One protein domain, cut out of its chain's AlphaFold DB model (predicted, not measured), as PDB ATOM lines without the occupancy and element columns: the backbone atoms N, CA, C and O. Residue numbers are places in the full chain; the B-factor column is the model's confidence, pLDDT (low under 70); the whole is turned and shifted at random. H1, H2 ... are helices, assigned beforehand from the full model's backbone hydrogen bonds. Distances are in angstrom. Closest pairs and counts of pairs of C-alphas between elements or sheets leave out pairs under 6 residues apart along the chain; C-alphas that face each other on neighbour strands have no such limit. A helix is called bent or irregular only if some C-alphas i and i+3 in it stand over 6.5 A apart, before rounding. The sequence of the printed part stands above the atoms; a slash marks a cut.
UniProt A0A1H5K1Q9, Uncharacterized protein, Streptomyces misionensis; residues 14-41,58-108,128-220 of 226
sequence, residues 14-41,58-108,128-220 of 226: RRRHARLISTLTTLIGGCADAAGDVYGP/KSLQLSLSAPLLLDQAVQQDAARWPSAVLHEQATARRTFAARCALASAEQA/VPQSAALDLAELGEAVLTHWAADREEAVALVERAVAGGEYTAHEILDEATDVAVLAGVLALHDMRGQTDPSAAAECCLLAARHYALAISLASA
ATOM      1  N   ARG A  14       0.298  56.399  -2.486       84.19
ATOM      2  CA  ARG A  14       0.753  55.315  -3.374       84.19
ATOM      3  C   ARG A  14       2.193  54.874  -3.091       84.19
ATOM      4  O   ARG A  14       2.518  53.693  -3.162       84.19
ATOM      5  N   ARG A  15       3.088  55.822  -2.803       85.69
ATOM      6  CA  ARG A  15       4.504  55.541  -2.517       85.69
ATOM      7  C   ARG A  15       4.697  54.966  -1.111       85.69
ATOM      8  O   ARG A  15       5.668  54.231  -0.897       85.69
ATOM      9  N   ARG A  16       3.798  55.294  -0.180       88.81
ATOM     10  CA  ARG A  16       3.736  54.700   1.160       88.81
ATOM     11  C   ARG A  16       3.347  53.221   1.088       88.81
ATOM     12  O   ARG A  16       4.048  52.426   1.692       88.81
ATOM     13  N   HIS A  17       2.359  52.865   0.266       93.38
ATOM     14  CA  HIS A  17       1.815  51.499   0.125       93.38
ATOM     15  C   HIS A  17       2.458  50.657  -0.990       93.38
ATOM     16  O   HIS A  17       1.856  49.717  -1.511       93.38
ATOM     17  N   ALA A  18       3.669  51.004  -1.431       94.62
ATOM     18  CA  ALA A  18       4.261  50.411  -2.629       94.62
ATOM     19  C   ALA A  18       4.499  48.893  -2.506       94.62
ATOM     20  O   ALA A  18       4.334  48.171  -3.493       94.62
ATOM     21  N   ARG A  19       4.891  48.392  -1.325       96.94
ATOM     22  CA  ARG A  19       5.081  46.950  -1.119       96.94
ATOM     23  C   ARG A  19       3.751  46.247  -0.954       96.94
ATOM     24  O   ARG A  19       3.599  45.182  -1.539       96.94
ATOM     25  N   LEU A  20       2.791  46.844  -0.247       97.69
ATOM     26  CA  LEU A  20       1.431  46.308  -0.174       97.69
ATOM     27  C   LEU A  20       0.840  46.121  -1.580       97.69
ATOM     28  O   LEU A  20       0.419  45.021  -1.930       97.69
ATOM     29  N   ILE A  21       0.905  47.154  -2.427       98.00
ATOM     30  CA  ILE A  21       0.441  47.106  -3.823       98.00
ATOM     31  C   ILE A  21       1.173  46.012  -4.613       98.00
ATOM     32  O   ILE A  21       0.545  45.242  -5.345       98.00
ATOM     33  N   SER A  22       2.496  45.910  -4.455       98.25
ATOM     34  CA  SER A  22       3.288  44.866  -5.112       98.25
ATOM     35  C   SER A  22       2.874  43.462  -4.664       98.25
ATOM     36  O   SER A  22       2.748  42.573  -5.503       98.25
ATOM     37  N   THR A  23       2.654  43.248  -3.367       98.69
ATOM     38  CA  THR A  23       2.226  41.958  -2.814       98.69
ATOM     39  C   THR A  23       0.826  41.594  -3.290       98.69
ATOM     40  O   THR A  23       0.623  40.476  -3.754       98.69
ATOM     41  N   LEU A  24      -0.119  42.537  -3.264       98.69
ATOM     42  CA  LEU A  24      -1.472  42.339  -3.791       98.69
ATOM     43  C   LEU A  24      -1.448  41.958  -5.275       98.69
ATOM     44  O   LEU A  24      -2.145  41.036  -5.684       98.69
ATOM     45  N   THR A  25      -0.593  42.605  -6.071       98.62
ATOM     46  CA  THR A  25      -0.434  42.288  -7.500       98.62
ATOM     47  C   THR A  25       0.055  40.850  -7.701       98.62
ATOM     48  O   THR A  25      -0.484  40.120  -8.531       98.62
ATOM     49  N   THR A  26       1.034  40.411  -6.905       98.56
ATOM     50  CA  THR A  26       1.510  39.018  -6.914       98.56
ATOM     51  C   THR A  26       0.409  38.039  -6.503       98.56
ATOM     52  O   THR A  26       0.251  36.998  -7.139       98.56
ATOM     53  N   LEU A  27      -0.380  38.367  -5.475       98.56
ATOM     54  CA  LEU A  27      -1.488  37.526  -5.015       98.56
ATOM     55  C   LEU A  27      -2.596  37.401  -6.064       98.56
ATOM     56  O   LEU A  27      -3.129  36.308  -6.229       98.56
ATOM     57  N   ILE A  28      -2.903  38.466  -6.811       98.75
ATOM     58  CA  ILE A  28      -3.835  38.413  -7.950       98.75
ATOM     59  C   ILE A  28      -3.345  37.408  -8.996       98.75
ATOM     60  O   ILE A  28      -4.120  36.553  -9.424       98.75
ATOM     61  N   GLY A  29      -2.062  37.473  -9.371       98.38
ATOM     62  CA  GLY A  29      -1.456  36.511 -10.297       98.38
ATOM     63  C   GLY A  29      -1.556  35.075  -9.778       98.38
ATOM     64  O   GLY A  29      -2.029  34.196 -10.489       98.38
ATOM     65  N   GLY A  30      -1.224  34.860  -8.502       98.31
ATOM     66  CA  GLY A  30      -1.366  33.553  -7.861       98.31
ATOM     67  C   GLY A  30      -2.805  33.030  -7.884       98.31
ATOM     68  O   GLY A  30      -3.029  31.868  -8.209       98.31
ATOM     69  N   CYS A  31      -3.790  33.880  -7.584       98.38
ATOM     70  CA  CYS A  31      -5.204  33.509  -7.623       98.38
ATOM     71  C   CYS A  31      -5.659  33.112  -9.035       98.38
ATOM     72  O   CYS A  31      -6.390  32.134  -9.189       98.38
ATOM     73  N   ALA A  32      -5.217  33.848 -10.059       98.06
ATOM     74  CA  ALA A  32      -5.510  33.529 -11.453       98.06
ATOM     75  C   ALA A  32      -4.874  32.195 -11.875       98.06
ATOM     76  O   ALA A  32      -5.553  31.361 -12.474       98.06
ATOM     77  N   ASP A  33      -3.615  31.954 -11.504       98.19
ATOM     78  CA  ASP A  33      -2.920  30.691 -11.772       98.19
ATOM     79  C   ASP A  33      -3.599  29.507 -11.069       98.19
ATOM     80  O   ASP A  33      -3.744  28.435 -11.654       98.19
ATOM     81  N   ALA A  34      -4.042  29.694  -9.822       97.44
ATOM     82  CA  ALA A  34      -4.748  28.671  -9.055       97.44
ATOM     83  C   ALA A  34      -6.119  28.330  -9.660       97.44
ATOM     84  O   ALA A  34      -6.465  27.157  -9.782       97.44
ATOM     85  N   ALA A  35      -6.878  29.334 -10.109       97.56
ATOM     86  CA  ALA A  35      -8.118  29.101 -10.851       97.56
ATOM     87  C   ALA A  35      -7.850  28.425 -12.212       97.56
ATOM     88  O   ALA A  35      -8.616  27.560 -12.642       97.56
ATOM     89  N   GLY A  36      -6.742  28.772 -12.872       97.44
ATOM     90  CA  GLY A  36      -6.287  28.145 -14.112       97.44
ATOM     91  C   GLY A  36      -5.981  26.652 -13.970       97.44
ATOM     92  O   GLY A  36      -6.316  25.882 -14.869       97.44
ATOM     93  N   ASP A  37      -5.434  26.218 -12.831       97.44
ATOM     94  CA  ASP A  37      -5.181  24.796 -12.538       97.44
ATOM     95  C   ASP A  37      -6.473  23.963 -12.407       97.44
ATOM     96  O   ASP A  37      -6.434  22.737 -12.545       97.44
ATOM     97  N   VAL A  38      -7.618  24.613 -12.174       96.94
ATOM     98  CA  VAL A  38      -8.942  23.974 -12.150       96.94
ATOM     99  C   VAL A  38      -9.614  24.066 -13.515       96.94
ATOM    100  O   VAL A  38      -9.957  23.047 -14.115       96.94
ATOM    101  N   TYR A  39      -9.784  25.279 -14.043       96.88
ATOM    102  CA  TYR A  39     -10.543  25.479 -15.277       96.88
ATOM    103  C   TYR A  39      -9.791  25.040 -16.533       96.88
ATOM    104  O   TYR A  39     -10.430  24.654 -17.508       96.88
ATOM    105  N   GLY A  40      -8.457  25.052 -16.526       96.69
ATOM    106  CA  GLY A  40      -7.637  24.614 -17.655       96.69
ATOM    107  C   GLY A  40      -7.887  23.148 -18.027       96.69
ATOM    108  O   GLY A  40      -8.287  22.881 -19.163       96.69
ATOM    109  N   PRO A  41      -7.718  22.191 -17.093       96.62
ATOM    110  CA  PRO A  41      -8.043  20.790 -17.344       96.62
ATOM    111  C   PRO A  41      -9.509  20.575 -17.731       96.62
ATOM    112  O   PRO A  41      -9.778  19.798 -18.644       96.62
ATOM    113  N   LYS A  58      -2.196  24.976  -5.305       94.75
ATOM    114  CA  LYS A  58      -1.904  26.416  -5.341       94.75
ATOM    115  C   LYS A  58      -2.914  27.224  -4.530       94.75
ATOM    116  O   LYS A  58      -2.510  28.103  -3.772       94.75
ATOM    117  N   SER A  59      -4.204  26.901  -4.629       94.88
ATOM    118  CA  SER A  59      -5.260  27.557  -3.846       94.88
ATOM    119  C   SER A  59      -5.003  27.398  -2.346       94.88
ATOM    120  O   SER A  59      -5.039  28.370  -1.588       94.88
ATOM    121  N   LEU A  60      -4.664  26.180  -1.905       95.44
ATOM    122  CA  LEU A  60      -4.324  25.892  -0.510       95.44
ATOM    123  C   LEU A  60      -3.082  26.666  -0.061       95.44
ATOM    124  O   LEU A  60      -3.125  27.323   0.983       95.44
ATOM    125  N   GLN A  61      -2.014  26.658  -0.858       95.75
ATOM    126  CA  GLN A  61      -0.790  27.397  -0.562       95.75
ATOM    127  C   GLN A  61      -1.044  28.906  -0.439       95.75
ATOM    128  O   GLN A  61      -0.559  29.540   0.504       95.75
ATOM    129  N   LEU A  62      -1.832  29.487  -1.347       96.31
ATOM    130  CA  LEU A  62      -2.208  30.901  -1.306       96.31
ATOM    131  C   LEU A  62      -3.007  31.226  -0.050       96.31
ATOM    132  O   LEU A  62      -2.654  32.158   0.664       96.31
ATOM    133  N   SER A  63      -4.012  30.412   0.285       96.12
ATOM    134  CA  SER A  63      -4.823  30.634   1.487       96.12
ATOM    135  C   SER A  63      -3.991  30.649   2.776       96.12
ATOM    136  O   SER A  63      -4.360  31.298   3.751       96.12
ATOM    137  N   LEU A  64      -2.889  29.889   2.823       95.62
ATOM    138  CA  LEU A  64      -2.008  29.791   3.990       95.62
ATOM    139  C   LEU A  64      -0.982  30.927   4.046       95.62
ATOM    140  O   LEU A  64      -0.611  31.361   5.133       95.62
ATOM    141  N   SER A  65      -0.513  31.392   2.889       96.62
ATOM    142  CA  SER A  65       0.590  32.353   2.794       96.62
ATOM    143  C   SER A  65       0.139  33.806   2.647       96.62
ATOM    144  O   SER A  65       0.831  34.693   3.144       96.62
ATOM    145  N   ALA A  66      -1.015  34.069   2.024       97.00
ATOM    146  CA  ALA A  66      -1.471  35.424   1.715       97.00
ATOM    147  C   ALA A  66      -1.530  36.357   2.941       97.00
ATOM    148  O   ALA A  66      -0.948  37.439   2.854       97.00
ATOM    149  N   PRO A  67      -2.111  35.967   4.100       96.88
ATOM    150  CA  PRO A  67      -2.163  36.853   5.268       96.88
ATOM    151  C   PRO A  67      -0.773  37.271   5.764       96.88
ATOM    152  O   PRO A  67      -0.552  38.435   6.085       96.88
ATOM    153  N   LEU A  68       0.183  36.334   5.774       97.56
ATOM    154  CA  LEU A  68       1.554  36.583   6.229       97.56
ATOM    155  C   LEU A  68       2.312  37.508   5.273       97.56
ATOM    156  O   LEU A  68       3.045  38.388   5.713       97.56
ATOM    157  N   LEU A  69       2.132  37.318   3.963       98.06
ATOM    158  CA  LEU A  69       2.758  38.168   2.948       98.06
ATOM    159  C   LEU A  69       2.224  39.605   3.008       98.06
ATOM    160  O   LEU A  69       2.992  40.551   2.824       98.06
ATOM    161  N   LEU A  70       0.925  39.767   3.269       98.06
ATOM    162  CA  LEU A  70       0.277  41.070   3.413       98.06
ATOM    163  C   LEU A  70       0.753  41.799   4.675       98.06
ATOM    164  O   LEU A  70       1.199  42.941   4.571       98.06
ATOM    165  N   ASP A  71       0.761  41.128   5.830       97.75
ATOM    166  CA  ASP A  71       1.287  41.689   7.086       97.75
ATOM    167  C   ASP A  71       2.762  42.103   6.939       97.75
ATOM    168  O   ASP A  71       3.150  43.230   7.259       97.75
ATOM    169  N   GLN A  72       3.583  41.239   6.335       98.12
ATOM    170  CA  GLN A  72       4.982  41.555   6.061       98.12
ATOM    171  C   GLN A  72       5.131  42.788   5.155       98.12
ATOM    172  O   GLN A  72       6.023  43.611   5.380       98.12
ATOM    173  N   ALA A  73       4.289  42.932   4.130       97.44
ATOM    174  CA  ALA A  73       4.336  44.072   3.220       97.44
ATOM    175  C   ALA A  73       4.026  45.389   3.944       97.44
ATOM    176  O   ALA A  73       4.790  46.347   3.804       97.44
ATOM    177  N   VAL A  74       2.977  45.403   4.774       95.00
ATOM    178  CA  VAL A  74       2.590  46.560   5.597       95.00
ATOM    179  C   VAL A  74       3.711  46.942   6.564       95.00
ATOM    180  O   VAL A  74       4.107  48.107   6.626       95.00
ATOM    181  N   GLN A  75       4.303  45.971   7.266       96.25
ATOM    182  CA  GLN A  75       5.413  46.228   8.191       96.25
ATOM    183  C   GLN A  75       6.644  46.807   7.483       96.25
ATOM    184  O   GLN A  75       7.297  47.718   7.996       96.25
ATOM    185  N   GLN A  76       6.974  46.302   6.292       96.38
ATOM    186  CA  GLN A  76       8.100  46.807   5.509       96.38
ATOM    187  C   GLN A  76       7.855  48.220   4.963       96.38
ATOM    188  O   GLN A  76       8.797  49.014   4.899       96.38
ATOM    189  N   ASP A  77       6.623  48.537   4.563       93.75
ATOM    190  CA  ASP A  77       6.238  49.886   4.140       93.75
ATOM    191  C   ASP A  77       6.277  50.867   5.325       93.75
ATOM    192  O   ASP A  77       6.885  51.937   5.217       93.75
ATOM    193  N   ALA A  78       5.768  50.471   6.496       92.00
ATOM    194  CA  ALA A  78       5.848  51.262   7.723       92.00
ATOM    195  C   ALA A  78       7.303  51.524   8.159       92.00
ATOM    196  O   ALA A  78       7.676  52.661   8.464       92.00
ATOM    197  N   ALA A  79       8.163  50.498   8.129       93.75
ATOM    198  CA  ALA A  79       9.579  50.616   8.485       93.75
ATOM    199  C   ALA A  79      10.367  51.533   7.534       93.75
ATOM    200  O   ALA A  79      11.380  52.119   7.923       93.75
ATOM    201  N   ARG A  80       9.911  51.673   6.285       93.25
ATOM    202  CA  ARG A  80      10.523  52.559   5.291       93.25
ATOM    203  C   ARG A  80      10.216  54.033   5.553       93.25
ATOM    204  O   ARG A  80      11.046  54.881   5.224       93.25
ATOM    205  N   TRP A  81       9.052  54.338   6.129       90.00
ATOM    206  CA  TRP A  81       8.540  55.703   6.289       90.00
ATOM    207  C   TRP A  81       8.196  56.052   7.750       90.00
ATOM    208  O   TRP A  81       7.081  56.497   8.029       90.00
ATOM    209  N   PRO A  82       9.139  55.935   8.705       89.94
ATOM    210  CA  PRO A  82       8.841  56.074  10.134       89.94
ATOM    211  C   PRO A  82       8.280  57.453  10.510       89.94
ATOM    212  O   PRO A  82       7.405  57.558  11.365       89.94
ATOM    213  N   SER A  83       8.738  58.526   9.858       88.75
ATOM    214  CA  SER A  83       8.218  59.878  10.101       88.75
ATOM    215  C   SER A  83       6.772  60.056   9.629       88.75
ATOM    216  O   SER A  83       6.021  60.780  10.278       88.75
ATOM    217  N   ALA A  84       6.376  59.392   8.536       87.62
ATOM    218  CA  ALA A  84       4.996  59.416   8.053       87.62
ATOM    219  C   ALA A  84       4.078  58.648   9.006       87.62
ATOM    220  O   ALA A  84       3.079  59.196   9.455       87.62
ATOM    221  N   VAL A  85       4.506  57.459   9.441       88.88
ATOM    222  CA  VAL A  85       3.783  56.656  10.438       88.88
ATOM    223  C   VAL A  85       3.554  57.443  11.732       88.88
ATOM    224  O   VAL A  85       2.448  57.456  12.265       88.88
ATOM    225  N   LEU A  86       4.571  58.146  12.241       90.00
ATOM    226  CA  LEU A  86       4.417  58.978  13.442       90.00
ATOM    227  C   LEU A  86       3.422  60.127  13.237       90.00
ATOM    228  O   LEU A  86       2.647  60.440  14.144       90.00
ATOM    229  N   HIS A  87       3.439  60.757  12.062       88.94
ATOM    230  CA  HIS A  87       2.502  61.823  11.725       88.94
ATOM    231  C   HIS A  87       1.059  61.304  11.651       88.94
ATOM    232  O   HIS A  87       0.159  61.887  12.253       88.94
ATOM    233  N   GLU A  88       0.853  60.182  10.970       88.69
ATOM    234  CA  GLU A  88      -0.442  59.517  10.831       88.69
ATOM    235  C   GLU A  88      -0.987  59.080  12.186       88.69
ATOM    236  O   GLU A  88      -2.128  59.386  12.504       88.69
ATOM    237  N   GLN A  89      -0.160  58.482  13.048       90.69
ATOM    238  CA  GLN A  89      -0.563  58.124  14.410       90.69
ATOM    239  C   GLN A  89      -0.973  59.345  15.240       90.69
ATOM    240  O   GLN A  89      -1.920  59.274  16.025       90.69
ATOM    241  N   ALA A  90      -0.269  60.472  15.099       91.75
ATOM    242  CA  ALA A  90      -0.644  61.704  15.782       91.75
ATOM    243  C   ALA A  90      -1.987  62.247  15.268       91.75
ATOM    244  O   ALA A  90      -2.809  62.701  16.063       91.75
ATOM    245  N   THR A  91      -2.227  62.175  13.958       90.69
ATOM    246  CA  THR A  91      -3.502  62.560  13.343       90.69
ATOM    247  C   THR A  91      -4.635  61.628  13.763       90.69
ATOM    248  O   THR A  91      -5.619  62.131  14.296       90.69
ATOM    249  N   ALA A  92      -4.441  60.311  13.677       90.50
ATOM    250  CA  ALA A  92      -5.398  59.284  14.081       90.50
ATOM    251  C   ALA A  92      -5.827  59.419  15.548       90.50
ATOM    252  O   ALA A  92      -6.991  59.243  15.889       90.50
ATOM    253  N   ARG A  93      -4.909  59.791  16.453       93.56
ATOM    254  CA  ARG A  93      -5.267  60.065  17.858       93.56
ATOM    255  C   ARG A  93      -6.202  61.266  18.005       93.56
ATOM    256  O   ARG A  93      -7.054  61.255  18.889       93.56
ATOM    257  N   ARG A  94      -6.032  62.306  17.181       93.44
ATOM    258  CA  ARG A  94      -6.884  63.507  17.218       93.44
ATOM    259  C   ARG A  94      -8.272  63.219  16.657       93.44
ATOM    260  O   ARG A  94      -9.254  63.541  17.316       93.44
ATOM    261  N   THR A  95      -8.346  62.594  15.488       94.62
ATOM    262  CA  THR A  95      -9.609  62.209  14.839       94.62
ATOM    263  C   THR A  95     -10.370  61.186  15.673       94.62
ATOM    264  O   THR A  95     -11.559  61.358  15.907       94.62
ATOM    265  N   PHE A  96      -9.690  60.200  16.261       94.69
ATOM    266  CA  PHE A  96     -10.316  59.260  17.192       94.69
ATOM    267  C   PHE A  96     -10.916  59.944  18.428       94.69
ATOM    268  O   PHE A  96     -12.019  59.596  18.852       94.69
ATOM    269  N   ALA A  97     -10.228  60.936  19.004       94.88
ATOM    270  CA  ALA A  97     -10.781  61.716  20.110       94.88
ATOM    271  C   ALA A  97     -12.021  62.521  19.677       94.88
ATOM    272  O   ALA A  97     -12.982  62.605  20.441       94.88
ATOM    273  N   ALA A  98     -12.025  63.066  18.456       93.50
ATOM    274  CA  ALA A  98     -13.180  63.755  17.884       93.50
ATOM    275  C   ALA A  98     -14.368  62.800  17.654       93.50
ATOM    276  O   ALA A  98     -15.471  63.100  18.105       93.50
ATOM    277  N   ARG A  99     -14.136  61.609  17.080       95.25
ATOM    278  CA  ARG A  99     -15.159  60.552  16.938       95.25
ATOM    279  C   ARG A  99     -15.732  60.123  18.284       95.25
ATOM    280  O   ARG A  99     -16.941  60.026  18.439       95.25
ATOM    281  N   CYS A 100     -14.883  59.943  19.298       95.56
ATOM    282  CA  CYS A 100     -15.349  59.666  20.658       95.56
ATOM    283  C   CYS A 100     -16.238  60.795  21.209       95.56
ATOM    284  O   CYS A 100     -17.223  60.523  21.895       95.56
ATOM    285  N   ALA A 101     -15.904  62.061  20.942       93.75
ATOM    286  CA  ALA A 101     -16.720  63.191  21.379       93.75
ATOM    287  C   ALA A 101     -18.089  63.211  20.676       93.75
ATOM    288  O   ALA A 101     -19.099  63.430  21.347       93.75
ATOM    289  N   LEU A 102     -18.127  62.915  19.373       91.69
ATOM    290  CA  LEU A 102     -19.362  62.779  18.600       91.69
ATOM    291  C   LEU A 102     -20.232  61.632  19.133       91.69
ATOM    292  O   LEU A 102     -21.365  61.871  19.542       91.69
ATOM    293  N   ALA A 103     -19.672  60.428  19.262       91.75
ATOM    294  CA  ALA A 103     -20.381  59.270  19.806       91.75
ATOM    295  C   ALA A 103     -20.887  59.513  21.242       91.75
ATOM    296  O   ALA A 103     -21.985  59.093  21.600       91.75
ATOM    297  N   SER A 104     -20.133  60.245  22.074       91.81
ATOM    298  CA  SER A 104     -20.605  60.650  23.411       91.81
ATOM    299  C   SER A 104     -21.826  61.573  23.334       91.81
ATOM    300  O   SER A 104     -22.753  61.438  24.132       91.81
ATOM    301  N   ALA A 105     -21.833  62.519  22.389       89.31
ATOM    302  CA  ALA A 105     -22.951  63.433  22.180       89.31
ATOM    303  C   ALA A 105     -24.193  62.694  21.655       89.31
ATOM    304  O   ALA A 105     -25.294  62.911  22.158       89.31
ATOM    305  N   GLU A 106     -24.020  61.767  20.713       88.38
ATOM    306  CA  GLU A 106     -25.100  60.921  20.202       88.38
ATOM    307  C   GLU A 106     -25.678  60.023  21.294       88.38
ATOM    308  O   GLU A 106     -26.897  59.964  21.451       88.38
ATOM    309  N   GLN A 107     -24.837  59.381  22.109       85.94
ATOM    310  CA  GLN A 107     -25.305  58.591  23.250       85.94
ATOM    311  C   GLN A 107     -26.075  59.444  24.264       85.94
ATOM    312  O   GLN A 107     -27.063  58.971  24.820       85.94
ATOM    313  N   ALA A 108     -25.686  60.701  24.488       85.62
ATOM    314  CA  ALA A 108     -26.431  61.605  25.365       85.62
ATOM    315  C   ALA A 108     -27.818  61.973  24.802       85.62
ATOM    316  O   ALA A 108     -28.761  62.137  25.574       85.62
ATOM    317  N   VAL A 128     -18.367  54.128  23.977       93.44
ATOM    318  CA  VAL A 128     -17.993  55.258  23.096       93.44
ATOM    319  C   VAL A 128     -16.774  54.949  22.201       93.44
ATOM    320  O   VAL A 128     -16.874  55.156  20.992       93.44
ATOM    321  N   PRO A 129     -15.648  54.408  22.719       93.88
ATOM    322  CA  PRO A 129     -14.519  54.006  21.877       93.88
ATOM    323  C   PRO A 129     -14.856  52.935  20.834       93.88
ATOM    324  O   PRO A 129     -14.272  52.938  19.755       93.88
ATOM    325  N   GLN A 130     -15.762  52.008  21.160       92.56
ATOM    326  CA  GLN A 130     -16.199  50.961  20.236       92.56
ATOM    327  C   GLN A 130     -17.099  51.538  19.146       92.56
ATOM    328  O   GLN A 130     -16.868  51.219  17.989       92.56
ATOM    329  N   SER A 131     -18.049  52.418  19.482       93.12
ATOM    330  CA  SER A 131     -18.853  53.147  18.489       93.12
ATOM    331  C   SER A 131     -17.959  53.929  17.526       93.12
ATOM    332  O   SER A 131     -17.997  53.686  16.332       93.12
ATOM    333  N   ALA A 132     -17.030  54.735  18.051       93.19
ATOM    334  CA  ALA A 132     -16.100  55.516  17.233       93.19
ATOM    335  C   ALA A 132     -15.204  54.674  16.297       93.19
ATOM    336  O   ALA A 132     -14.707  55.187  15.293       93.19
ATOM    337  N   ALA A 133     -14.923  53.418  16.657       93.62
ATOM    338  CA  ALA A 133     -14.182  52.485  15.811       93.62
ATOM    339  C   ALA A 133     -15.091  51.805  14.776       93.62
ATOM    340  O   ALA A 133     -14.684  51.655  13.627       93.62
ATOM    341  N   LEU A 134     -16.311  51.427  15.173       94.50
ATOM    342  CA  LEU A 134     -17.321  50.863  14.278       94.50
ATOM    343  C   LEU A 134     -17.698  51.858  13.181       94.50
ATOM    344  O   LEU A 134     -17.673  51.475  12.022       94.50
ATOM    345  N   ASP A 135     -17.915  53.130  13.515       94.81
ATOM    346  CA  ASP A 135     -18.272  54.160  12.530       94.81
ATOM    347  C   ASP A 135     -17.195  54.311  11.443       94.81
ATOM    348  O   ASP A 135     -17.507  54.466  10.263       94.81
ATOM    349  N   LEU A 136     -15.908  54.232  11.818       96.12
ATOM    350  CA  LEU A 136     -14.812  54.259  10.847       96.12
ATOM    351  C   LEU A 136     -14.831  53.011   9.954       96.12
ATOM    352  O   LEU A 136     -14.706  53.150   8.739       96.12
ATOM    353  N   ALA A 137     -15.003  51.825  10.541       96.25
ATOM    354  CA  ALA A 137     -15.055  50.568   9.797       96.25
ATOM    355  C   ALA A 137     -16.250  50.529   8.826       96.25
ATOM    356  O   ALA A 137     -16.085  50.196   7.653       96.25
ATOM    357  N   GLU A 138     -17.435  50.947   9.283       96.31
ATOM    358  CA  GLU A 138     -18.652  51.064   8.472       96.31
ATOM    359  C   GLU A 138     -18.464  52.069   7.330       96.31
ATOM    360  O   GLU A 138     -18.845  51.803   6.188       96.31
ATOM    361  N   LEU A 139     -17.816  53.205   7.599       97.12
ATOM    362  CA  LEU A 139     -17.481  54.180   6.568       97.12
ATOM    363  C   LEU A 139     -16.479  53.614   5.548       97.12
ATOM    364  O   LEU A 139     -16.641  53.840   4.348       97.12
ATOM    365  N   GLY A 140     -15.471  52.861   5.995       97.75
ATOM    366  CA  GLY A 140     -14.526  52.162   5.122       97.75
ATOM    367  C   GLY A 140     -15.214  51.132   4.220       97.75
ATOM    368  O   GLY A 140     -14.954  51.093   3.014       97.75
ATOM    369  N   GLU A 141     -16.143  50.347   4.767       97.88
ATOM    370  CA  GLU A 141     -16.964  49.390   4.014       97.88
ATOM    371  C   GLU A 141     -17.887  50.087   3.003       97.88
ATOM    372  O   GLU A 141     -17.977  49.666   1.842       97.88
ATOM    373  N   ALA A 142     -18.531  51.185   3.404       97.94
ATOM    374  CA  ALA A 142     -19.365  51.987   2.515       97.94
ATOM    375  C   ALA A 142     -18.538  52.556   1.354       97.94
ATOM    376  O   ALA A 142     -18.925  52.423   0.190       97.94
ATOM    377  N   VAL A 143     -17.360  53.118   1.644       98.19
ATOM    378  CA  VAL A 143     -16.440  53.615   0.614       98.19
ATOM    379  C   VAL A 143     -16.002  52.494  -0.313       98.19
ATOM    380  O   VAL A 143     -16.066  52.690  -1.519       98.19
ATOM    381  N   LEU A 144     -15.616  51.319   0.190       98.19
ATOM    382  CA  LEU A 144     -15.277  50.171  -0.656       98.19
ATOM    383  C   LEU A 144     -16.436  49.778  -1.584       98.19
ATOM    384  O   LEU A 144     -16.223  49.535  -2.775       98.19
ATOM    385  N   THR A 145     -17.654  49.725  -1.045       97.88
ATOM    386  CA  THR A 145     -18.864  49.355  -1.788       97.88
ATOM    387  C   THR A 145     -19.122  50.327  -2.932       97.88
ATOM    388  O   THR A 145     -19.243  49.898  -4.081       97.88
ATOM    389  N   HIS A 146     -19.131  51.632  -2.645       97.88
ATOM    390  CA  HIS A 146     -19.272  52.646  -3.684       97.88
ATOM    391  C   HIS A 146     -18.079  52.616  -4.638       97.88
ATOM    392  O   HIS A 146     -18.278  52.623  -5.840       97.88
ATOM    393  N   TRP A 147     -16.844  52.454  -4.164       97.62
ATOM    394  CA  TRP A 147     -15.654  52.455  -5.023       97.62
ATOM    395  C   TRP A 147     -15.682  51.354  -6.086       97.62
ATOM    396  O   TRP A 147     -15.157  51.530  -7.187       97.62
ATOM    397  N   ALA A 148     -16.291  50.213  -5.759       95.81
ATOM    398  CA  ALA A 148     -16.479  49.107  -6.686       95.81
ATOM    399  C   ALA A 148     -17.591  49.354  -7.727       95.81
ATOM    400  O   ALA A 148     -17.560  48.718  -8.781       95.81
ATOM    401  N   ALA A 149     -18.560  50.227  -7.435       96.75
ATOM    402  CA  ALA A 149     -19.741  50.483  -8.265       96.75
ATOM    403  C   ALA A 149     -19.681  51.834  -9.000       96.75
ATOM    404  O   ALA A 149     -19.843  51.884 -10.217       96.75
ATOM    405  N   ASP A 150     -19.420  52.908  -8.260       95.94
ATOM    406  CA  ASP A 150     -19.296  54.291  -8.703       95.94
ATOM    407  C   ASP A 150     -18.191  55.012  -7.904       95.94
ATOM    408  O   ASP A 150     -18.322  55.354  -6.724       95.94
ATOM    409  N   ARG A 151     -17.067  55.268  -8.582       93.88
ATOM    410  CA  ARG A 151     -15.916  55.945  -7.980       93.88
ATOM    411  C   ARG A 151     -16.217  57.400  -7.613       93.88
ATOM    412  O   ARG A 151     -15.652  57.878  -6.633       93.88
ATOM    413  N   GLU A 152     -17.046  58.108  -8.377       94.50
ATOM    414  CA  GLU A 152     -17.372  59.510  -8.088       94.50
ATOM    415  C   GLU A 152     -18.219  59.606  -6.820       94.50
ATOM    416  O   GLU A 152     -17.941  60.431  -5.949       94.50
ATOM    417  N   GLU A 153     -19.184  58.698  -6.656       96.44
ATOM    418  CA  GLU A 153     -19.987  58.614  -5.436       96.44
ATOM    419  C   GLU A 153     -19.129  58.270  -4.210       96.44
ATOM    420  O   GLU A 153     -19.298  58.872  -3.145       96.44
ATOM    421  N   ALA A 154     -18.166  57.357  -4.363       97.00
ATOM    422  CA  ALA A 154     -17.236  56.996  -3.298       97.00
ATOM    423  C   ALA A 154     -16.347  58.175  -2.877       97.00
ATOM    424  O   ALA A 154     -16.143  58.399  -1.685       97.00
ATOM    425  N   VAL A 155     -15.848  58.954  -3.842       95.88
ATOM    426  CA  VAL A 155     -15.089  60.179  -3.560       95.88
ATOM    427  C   VAL A 155     -15.981  61.182  -2.834       95.88
ATOM    428  O   VAL A 155     -15.623  61.606  -1.741       95.88
ATOM    429  N   ALA A 156     -17.181  61.469  -3.345       95.50
ATOM    430  CA  ALA A 156     -18.120  62.385  -2.699       95.50
ATOM    431  C   ALA A 156     -18.503  61.947  -1.270       95.50
ATOM    432  O   ALA A 156     -18.755  62.790  -0.407       95.50
ATOM    433  N   LEU A 157     -18.551  60.640  -0.992       96.62
ATOM    434  CA  LEU A 157     -18.744  60.117   0.363       96.62
ATOM    435  C   LEU A 157     -17.563  60.464   1.278       96.62
ATOM    436  O   LEU A 157     -17.790  60.955   2.385       96.62
ATOM    437  N   VAL A 158     -16.326  60.276   0.810       96.38
ATOM    438  CA  VAL A 158     -15.119  60.681   1.548       96.38
ATOM    439  C   VAL A 158     -15.131  62.188   1.812       96.38
ATOM    440  O   VAL A 158     -14.917  62.598   2.949       96.38
ATOM    441  N   GLU A 159     -15.448  63.012   0.810       94.94
ATOM    442  CA  GLU A 159     -15.522  64.478   0.936       94.94
ATOM    443  C   GLU A 159     -16.506  64.927   2.021       94.94
ATOM    444  O   GLU A 159     -16.187  65.769   2.862       94.94
ATOM    445  N   ARG A 160     -17.706  64.333   2.035       94.88
ATOM    446  CA  ARG A 160     -18.717  64.629   3.057       94.88
ATOM    447  C   ARG A 160     -18.252  64.215   4.449       94.88
ATOM    448  O   ARG A 160     -18.476  64.962   5.397       94.88
ATOM    449  N   ALA A 161     -17.610  63.055   4.573       93.94
ATOM    450  CA  ALA A 161     -17.152  62.544   5.860       93.94
ATOM    451  C   ALA A 161     -16.004  63.377   6.453       93.94
ATOM    452  O   ALA A 161     -15.970  63.610   7.659       93.94
ATOM    453  N   VAL A 162     -15.082  63.879   5.626       94.38
ATOM    454  CA  VAL A 162     -13.966  64.706   6.122       94.38
ATOM    455  C   VAL A 162     -14.392  66.123   6.513       94.38
ATOM    456  O   VAL A 162     -13.684  66.773   7.279       94.38
ATOM    457  N   ALA A 163     -15.543  66.604   6.029       90.75
ATOM    458  CA  ALA A 163     -16.022  67.963   6.286       90.75
ATOM    459  C   ALA A 163     -16.282  68.254   7.778       90.75
ATOM    460  O   ALA A 163     -16.151  69.404   8.201       90.75
ATOM    461  N   GLY A 164     -16.621  67.234   8.577       84.25
ATOM    462  CA  GLY A 164     -16.814  67.371  10.026       84.25
ATOM    463  C   GLY A 164     -15.506  67.389  10.836       84.25
ATOM    464  O   GLY A 164     -15.463  67.901  11.955       84.25
ATOM    465  N   GLY A 165     -14.396  66.926  10.247       87.94
ATOM    466  CA  GLY A 165     -13.077  66.893  10.888       87.94
ATOM    467  C   GLY A 165     -12.838  65.707  11.831       87.94
ATOM    468  O   GLY A 165     -11.740  65.580  12.377       87.94
ATOM    469  N   GLU A 166     -13.810  64.808  12.005       92.62
ATOM    470  CA  GLU A 166     -13.662  63.550  12.754       92.62
ATOM    471  C   GLU A 166     -12.900  62.472  11.965       92.62
ATOM    472  O   GLU A 166     -12.496  61.444  12.516       92.62
ATOM    473  N   TYR A 167     -12.671  62.721  10.676       94.12
ATOM    474  CA  TYR A 167     -12.000  61.820   9.753       94.12
ATOM    475  C   TYR A 167     -11.016  62.577   8.868       94.12
ATOM    476  O   TYR A 167     -11.230  63.734   8.503       94.12
ATOM    477  N   THR A 168      -9.960  61.887   8.447       92.69
ATOM    478  CA  THR A 168      -9.162  62.288   7.289       92.69
ATOM    479  C   THR A 168      -9.424  61.361   6.108       92.69
ATOM    480  O   THR A 168      -9.712  60.180   6.289       92.69
ATOM    481  N   ALA A 169      -9.267  61.875   4.882       92.81
ATOM    482  CA  ALA A 169      -9.400  61.058   3.673       92.81
ATOM    483  C   ALA A 169      -8.430  59.864   3.695       92.81
ATOM    484  O   ALA A 169      -8.782  58.764   3.284       92.81
ATOM    485  N   HIS A 170      -7.228  60.071   4.238       91.62
ATOM    486  CA  HIS A 170      -6.225  59.027   4.422       91.62
ATOM    487  C   HIS A 170      -6.708  57.888   5.321       91.62
ATOM    488  O   HIS A 170      -6.581  56.735   4.923       91.62
ATOM    489  N   GLU A 171      -7.272  58.197   6.492       93.12
ATOM    490  CA  GLU A 171      -7.808  57.177   7.402       93.12
ATOM    491  C   GLU A 171      -8.941  56.383   6.754       93.12
ATOM    492  O   GLU A 171      -8.939  55.162   6.829       93.12
ATOM    493  N   ILE A 172      -9.871  57.061   6.076       96.00
ATOM    494  CA  ILE A 172     -11.005  56.394   5.426       96.00
ATOM    495  C   ILE A 172     -10.521  55.470   4.298       96.00
ATOM    496  O   ILE A 172     -10.987  54.341   4.171       96.00
ATOM    497  N   LEU A 173      -9.575  55.931   3.473       95.62
ATOM    498  CA  LEU A 173      -9.019  55.123   2.387       95.62
ATOM    499  C   LEU A 173      -8.158  53.965   2.896       95.62
ATOM    500  O   LEU A 173      -8.136  52.917   2.251       95.62
ATOM    501  N   ASP A 174      -7.417  54.151   3.991       95.06
ATOM    502  CA  ASP A 174      -6.658  53.076   4.638       95.06
ATOM    503  C   ASP A 174      -7.619  52.019   5.199       95.06
ATOM    504  O   ASP A 174      -7.464  50.852   4.853       95.06
ATOM    505  N   GLU A 175      -8.686  52.422   5.893       97.38
ATOM    506  CA  GLU A 175      -9.724  51.497   6.370       97.38
ATOM    507  C   GLU A 175     -10.393  50.745   5.208       97.38
ATOM    508  O   GLU A 175     -10.462  49.521   5.208       97.38
ATOM    509  N   ALA A 176     -10.814  51.445   4.149       98.25
ATOM    510  CA  ALA A 176     -11.401  50.806   2.969       98.25
ATOM    511  C   ALA A 176     -10.421  49.837   2.276       98.25
ATOM    512  O   ALA A 176     -10.829  48.804   1.735       98.25
ATOM    513  N   THR A 177      -9.120  50.160   2.282       98.06
ATOM    514  CA  THR A 177      -8.067  49.265   1.775       98.06
ATOM    515  C   THR A 177      -8.002  48.004   2.631       98.06
ATOM    516  O   THR A 177      -8.023  46.906   2.076       98.06
ATOM    517  N   ASP A 178      -7.983  48.142   3.956       97.69
ATOM    518  CA  ASP A 178      -7.912  47.022   4.896       97.69
ATOM    519  C   ASP A 178      -9.154  46.127   4.818       97.69
ATOM    520  O   ASP A 178      -9.017  44.903   4.748       97.69
ATOM    521  N   VAL A 179     -10.356  46.706   4.700       98.12
ATOM    522  CA  VAL A 179     -11.605  45.961   4.464       98.12
ATOM    523  C   VAL A 179     -11.518  45.150   3.165       98.12
ATOM    524  O   VAL A 179     -11.861  43.967   3.143       98.12
ATOM    525  N   ALA A 180     -11.006  45.738   2.077       98.56
ATOM    526  CA  ALA A 180     -10.837  45.028   0.808       98.56
ATOM    527  C   ALA A 180      -9.798  43.898   0.902       98.56
ATOM    528  O   ALA A 180     -10.017  42.803   0.377       98.56
ATOM    529  N   VAL A 181      -8.676  44.134   1.587       98.50
ATOM    530  CA  VAL A 181      -7.649  43.112   1.831       98.50
ATOM    531  C   VAL A 181      -8.224  41.959   2.652       98.50
ATOM    532  O   VAL A 181      -8.049  40.796   2.276       98.50
ATOM    533  N   LEU A 182      -8.945  42.267   3.733       98.19
ATOM    534  CA  LEU A 182      -9.593  41.284   4.592       98.19
ATOM    535  C   LEU A 182     -10.621  40.459   3.816       98.19
ATOM    536  O   LEU A 182     -10.582  39.234   3.893       98.19
ATOM    537  N   ALA A 183     -11.476  41.096   3.013       98.12
ATOM    538  CA  ALA A 183     -12.447  40.400   2.169       98.12
ATOM    539  C   ALA A 183     -11.767  39.421   1.196       98.12
ATOM    540  O   ALA A 183     -12.209  38.282   1.046       98.12
ATOM    541  N   GLY A 184     -10.642  39.816   0.584       98.12
ATOM    542  CA  GLY A 184      -9.865  38.920  -0.274       98.12
ATOM    543  C   GLY A 184      -9.253  37.738   0.485       98.12
ATOM    544  O   GLY A 184      -9.286  36.605   0.008       98.12
ATOM    545  N   VAL A 185      -8.736  37.971   1.694       97.94
ATOM    546  CA  VAL A 185      -8.221  36.906   2.571       97.94
ATOM    547  C   VAL A 185      -9.330  35.946   3.013       97.94
ATOM    548  O   VAL A 185      -9.113  34.734   3.001       97.94
ATOM    549  N   LEU A 186     -10.508  36.458   3.372       97.81
ATOM    550  CA  LEU A 186     -11.662  35.640   3.749       97.81
ATOM    551  C   LEU A 186     -12.142  34.789   2.570       97.81
ATOM    552  O   LEU A 186     -12.339  33.592   2.746       97.81
ATOM    553  N   ALA A 187     -12.187  35.340   1.354       97.75
ATOM    554  CA  ALA A 187     -12.503  34.558   0.160       97.75
ATOM    555  C   ALA A 187     -11.521  33.383  -0.046       97.75
ATOM    556  O   ALA A 187     -11.944  32.259  -0.315       97.75
ATOM    557  N   LEU A 188     -10.212  33.592   0.153       96.31
ATOM    558  CA  LEU A 188      -9.233  32.495   0.119       96.31
ATOM    559  C   LEU A 188      -9.387  31.504   1.279       96.31
ATOM    560  O   LEU A 188      -9.021  30.336   1.141       96.31
ATOM    561  N   HIS A 189      -9.873  31.952   2.434       95.50
ATOM    562  CA  HIS A 189     -10.151  31.074   3.562       95.50
ATOM    563  C   HIS A 189     -11.357  30.171   3.278       95.50
ATOM    564  O   HIS A 189     -11.261  28.958   3.473       95.50
ATOM    565  N   ASP A 190     -12.439  30.742   2.745       94.38
ATOM    566  CA  ASP A 190     -13.687  30.046   2.415       94.38
ATOM    567  C   ASP A 190     -13.484  28.932   1.386       94.38
ATOM    568  O   ASP A 190     -14.154  27.900   1.445       94.38
ATOM    569  N   MET A 191     -12.494  29.088   0.502       92.94
ATOM    570  CA  MET A 191     -12.052  28.049  -0.431       92.94
ATOM    571  C   MET A 191     -11.772  26.708   0.270       92.94
ATOM    572  O   MET A 191     -12.101  25.655  -0.270       92.94
ATOM    573  N   ARG A 192     -11.229  26.716   1.498       89.50
ATOM    574  CA  ARG A 192     -10.901  25.486   2.251       89.50
ATOM    575  C   ARG A 192     -12.128  24.677   2.662       89.50
ATOM    576  O   ARG A 192     -11.997  23.491   2.955       89.50
ATOM    577  N   GLY A 193     -13.287  25.326   2.740       89.69
ATOM    578  CA  GLY A 193     -14.563  24.678   3.023       89.69
ATOM    579  C   GLY A 193     -15.232  24.088   1.781       89.69
ATOM    580  O   GLY A 193     -16.225  23.374   1.924       89.69
ATOM    581  N   GLN A 194     -14.718  24.367   0.579       93.31
ATOM    582  CA  GLN A 194     -15.339  23.939  -0.670       93.31
ATOM    583  C   GLN A 194     -14.984  22.491  -1.004       93.31
ATOM    584  O   GLN A 194     -13.821  22.089  -1.004       93.31
ATOM    585  N   THR A 195     -16.008  21.703  -1.320       89.50
ATOM    586  CA  THR A 195     -15.862  20.321  -1.799       89.50
ATOM    587  C   THR A 195     -15.838  20.234  -3.321       89.50
ATOM    588  O   THR A 195     -15.265  19.292  -3.865       89.50
ATOM    589  N   ASP A 196     -16.433  21.213  -4.006       92.62
ATOM    590  CA  ASP A 196     -16.359  21.368  -5.454       92.62
ATOM    591  C   ASP A 196     -15.119  22.197  -5.841       92.62
ATOM    592  O   ASP A 196     -14.992  23.349  -5.410       92.62
ATOM    593  N   PRO A 197     -14.206  21.656  -6.670       93.69
ATOM    594  CA  PRO A 197     -13.056  22.401  -7.163       93.69
ATOM    595  C   PRO A 197     -13.417  23.679  -7.925       93.69
ATOM    596  O   PRO A 197     -12.648  24.636  -7.879       93.69
ATOM    597  N   SER A 198     -14.570  23.720  -8.606       95.12
ATOM    598  CA  SER A 198     -14.996  24.922  -9.336       95.12
ATOM    599  C   SER A 198     -15.362  26.038  -8.360       95.12
ATOM    600  O   SER A 198     -14.829  27.136  -8.478       95.12
ATOM    601  N   ALA A 199     -16.153  25.738  -7.324       96.12
ATOM    602  CA  ALA A 199     -16.412  26.673  -6.227       96.12
ATOM    603  C   ALA A 199     -15.116  27.140  -5.527       96.12
ATOM    604  O   ALA A 199     -14.956  28.321  -5.218       96.12
ATOM    605  N   ALA A 200     -14.141  26.243  -5.332       95.06
ATOM    606  CA  ALA A 200     -12.828  26.606  -4.791       95.06
ATOM    607  C   ALA A 200     -12.047  27.578  -5.708       95.06
ATOM    608  O   ALA A 200     -11.384  28.503  -5.225       95.06
ATOM    609  N   ALA A 201     -12.130  27.393  -7.028       96.75
ATOM    610  CA  ALA A 201     -11.543  28.299  -8.014       96.75
ATOM    611  C   ALA A 201     -12.259  29.661  -8.043       96.75
ATOM    612  O   ALA A 201     -11.596  30.697  -8.117       96.75
ATOM    613  N   GLU A 202     -13.587  29.684  -7.909       97.50
ATOM    614  CA  GLU A 202     -14.376  30.918  -7.807       97.50
ATOM    615  C   GLU A 202     -13.969  31.754  -6.590       97.50
ATOM    616  O   GLU A 202     -13.800  32.966  -6.715       97.50
ATOM    617  N   CYS A 203     -13.704  31.123  -5.442       97.94
ATOM    618  CA  CYS A 203     -13.149  31.803  -4.270       97.94
ATOM    619  C   CYS A 203     -11.803  32.493  -4.567       97.94
ATOM    620  O   CYS A 203     -11.566  33.612  -4.105       97.94
ATOM    621  N   CYS A 204     -10.930  31.875  -5.372       97.56
ATOM    622  CA  CYS A 204      -9.663  32.492  -5.786       97.56
ATOM    623  C   CYS A 204      -9.901  33.712  -6.690       97.56
ATOM    624  O   CYS A 204      -9.286  34.761  -6.499       97.56
ATOM    625  N   LEU A 205     -10.828  33.616  -7.645       98.12
ATOM    626  CA  LEU A 205     -11.187  34.740  -8.517       98.12
ATOM    627  C   LEU A 205     -11.853  35.885  -7.738       98.12
ATOM    628  O   LEU A 205     -11.575  37.059  -7.997       98.12
ATOM    629  N   LEU A 206     -12.681  35.559  -6.743       98.31
ATOM    630  CA  LEU A 206     -13.274  36.537  -5.835       98.31
ATOM    631  C   LEU A 206     -12.197  37.254  -5.010       98.31
ATOM    632  O   LEU A 206     -12.214  38.481  -4.917       98.31
ATOM    633  N   ALA A 207     -11.213  36.518  -4.485       98.44
ATOM    634  CA  ALA A 207     -10.074  37.111  -3.793       98.44
ATOM    635  C   ALA A 207      -9.289  38.075  -4.696       98.44
ATOM    636  O   ALA A 207      -9.004  39.205  -4.294       98.44
ATOM    637  N   ALA A 208      -9.017  37.680  -5.945       98.50
ATOM    638  CA  ALA A 208      -8.343  38.532  -6.924       98.50
ATOM    639  C   ALA A 208      -9.099  39.849  -7.175       98.50
ATOM    640  O   ALA A 208      -8.481  40.916  -7.232       98.50
ATOM    641  N   ARG A 209     -10.436  39.803  -7.268       98.25
ATOM    642  CA  ARG A 209     -11.279  41.005  -7.384       98.25
ATOM    643  C   ARG A 209     -11.095  41.939  -6.187       98.25
ATOM    644  O   ARG A 209     -10.896  43.138  -6.381       98.25
ATOM    645  N   HIS A 210     -11.147  41.412  -4.965       98.56
ATOM    646  CA  HIS A 210     -10.971  42.216  -3.755       98.56
ATOM    647  C   HIS A 210      -9.565  42.821  -3.654       98.56
ATOM    648  O   HIS A 210      -9.426  44.004  -3.346       98.56
ATOM    649  N   TYR A 211      -8.524  42.071  -4.017       98.69
ATOM    650  CA  TYR A 211      -7.160  42.600  -4.066       98.69
ATOM    651  C   TYR A 211      -6.984  43.699  -5.119       98.69
ATOM    652  O   TYR A 211      -6.267  44.669  -4.872       98.69
ATOM    653  N   ALA A 212      -7.665  43.612  -6.263       98.56
ATOM    654  CA  ALA A 212      -7.650  44.682  -7.260       98.56
ATOM    655  C   ALA A 212      -8.307  45.973  -6.732       98.56
ATOM    656  O   ALA A 212      -7.785  47.070  -6.956       98.56
ATOM    657  N   LEU A 213      -9.410  45.852  -5.981       98.19
ATOM    658  CA  LEU A 213     -10.035  46.988  -5.291       98.19
ATOM    659  C   LEU A 213      -9.094  47.586  -4.239       98.19
ATOM    660  O   LEU A 213      -8.899  48.800  -4.233       98.19
ATOM    661  N   ALA A 214      -8.440  46.745  -3.432       98.44
ATOM    662  CA  ALA A 214      -7.448  47.182  -2.452       98.44
ATOM    663  C   ALA A 214      -6.293  47.959  -3.107       98.44
ATOM    664  O   ALA A 214      -5.917  49.016  -2.613       98.44
ATOM    665  N   ILE A 215      -5.769  47.509  -4.256       97.88
ATOM    666  CA  ILE A 215      -4.742  48.252  -5.010       97.88
ATOM    667  C   ILE A 215      -5.270  49.615  -5.469       97.88
ATOM    668  O   ILE A 215      -4.564  50.619  -5.348       97.88
ATOM    669  N   SER A 216      -6.490  49.657  -6.013       96.69
ATOM    670  CA  SER A 216      -7.117  50.890  -6.506       96.69
ATOM    671  C   SER A 216      -7.292  51.916  -5.386       96.69
ATOM    672  O   SER A 216      -6.946  53.085  -5.572       96.69
ATOM    673  N   LEU A 217      -7.748  51.459  -4.216       96.44
ATOM    674  CA  LEU A 217      -7.870  52.264  -3.006       96.44
ATOM    675  C   LEU A 217      -6.497  52.695  -2.503       96.44
ATOM    676  O   LEU A 217      -6.266  53.892  -2.421       96.44
ATOM    677  N   ALA A 218      -5.549  51.777  -2.267       95.06
ATOM    678  CA  ALA A 218      -4.171  52.044  -1.812       95.06
ATOM    679  C   ALA A 218      -3.392  53.031  -2.708       95.06
ATOM    680  O   ALA A 218      -2.483  53.726  -2.251       95.06
ATOM    681  N   SER A 219      -3.752  53.094  -3.991       93.12
ATOM    682  CA  SER A 219      -3.125  53.959  -4.996       93.12
ATOM    683  C   SER A 219      -3.808  55.315  -5.175       93.12
ATOM    684  O   SER A 219      -3.318  56.113  -5.986       93.12
ATOM    685  N   ALA A 220      -4.942  55.541  -4.506       91.56
ATOM    686  CA  ALA A 220      -5.674  56.795  -4.544       91.56
ATOM    687  C   ALA A 220      -5.013  57.825  -3.623       91.56
ATOM    688  O   ALA A 220      -4.815  57.572  -2.433       91.56
TER     689      ALA A 220
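AT A GLANCE: This is residues 14 to 41, 58 to 108 and 128 to 220 of the 226 residues of an uncharacterized protein of Streptomyces misionensis (UniProt A0A1H5K1Q9). Four long helices, H1, H2, H6 and H7, lie side by side in an up-and-down bundle, each running against the one before it in the chain. H4 crosses H6 near the end of the bundle where H6 begins; H5 folds back along H4, and H3 reaches from the end of H2 to H4. The printed part has 172 residues with seven named helices, H1 to H7 in order, and no named strand: all helix. It is compact, with a radius of gyration of the C-alphas of 17.7 A, yet elongated, spanning 59 by 35 by 29 A.

IN THESE COORDINATES: H1, residues 18 to 41, begins at C-alpha 18 (4.261, 50.411, -2.629) and is 35.3 A long. H2, residues 58 to 80, 30.8 A, is irregular: C-alphas 64 and 67 are 7.2 A apart, and it has a kink of 43 degrees near residue 65. H3 is residues 82 to 108, 38.8 A; H4 is 128 to 149, 31.8 A; H5 is 151 to 162, 16.7 A. H6 is residues 169 to 193, 36.8 A, and H7, 197 to 218, 31.4 A, ends at C-alpha 218 (-4.171, 52.044, -1.812).

HOW THE PARTS SIT: H1 touches H7, closest C-alphas Ala 35 and Ala 201, 4.5 A, at a shallow tilt of 21 degrees, opposite ways. H1 touches H2 at Leu 20 and Ala 73, 5.0 A between C-alphas. H2 touches H6 with residues 59 to 67 alone, closest C-alphas Ser 63 and Leu 188, 5.0 A. H6 and H7 are a hairpin, closest C-alphas Gly 184 and Ala 207, 4.0 A. H4 and H6 touch about perpendicular, at 77 degrees, closest C-alphas Gly 140 and Ala 176, 4.0 A. H4 and H5 are a hairpin, closest C-alphas His 146 and Ala 154, 4.8 A. H3 touches H4 with residues 96 to 104 alone, closest C-alphas Arg 99 and Ala 132, 5.1 A; H3 stays apart from H1, H5 and H7. Every O i to N i+4 pair is within hydrogen-bond range in H3, H5 and H7; the counts are 18 of 20 in H1, 17 of 19 in H2, 17 of 18 in H4 and 19 of 21 in H6.

THE WHOLE: The C-alphas farthest apart, Pro 41 and Ala 108, are 61.9 A from each other. Residues 42 to 57 and 109 to 127 are not printed, with C-alpha gaps of 14.6 A and 10.8 A across the cuts. Of the links printed whole, none is long. No printed residue is under 70 in pLDDT.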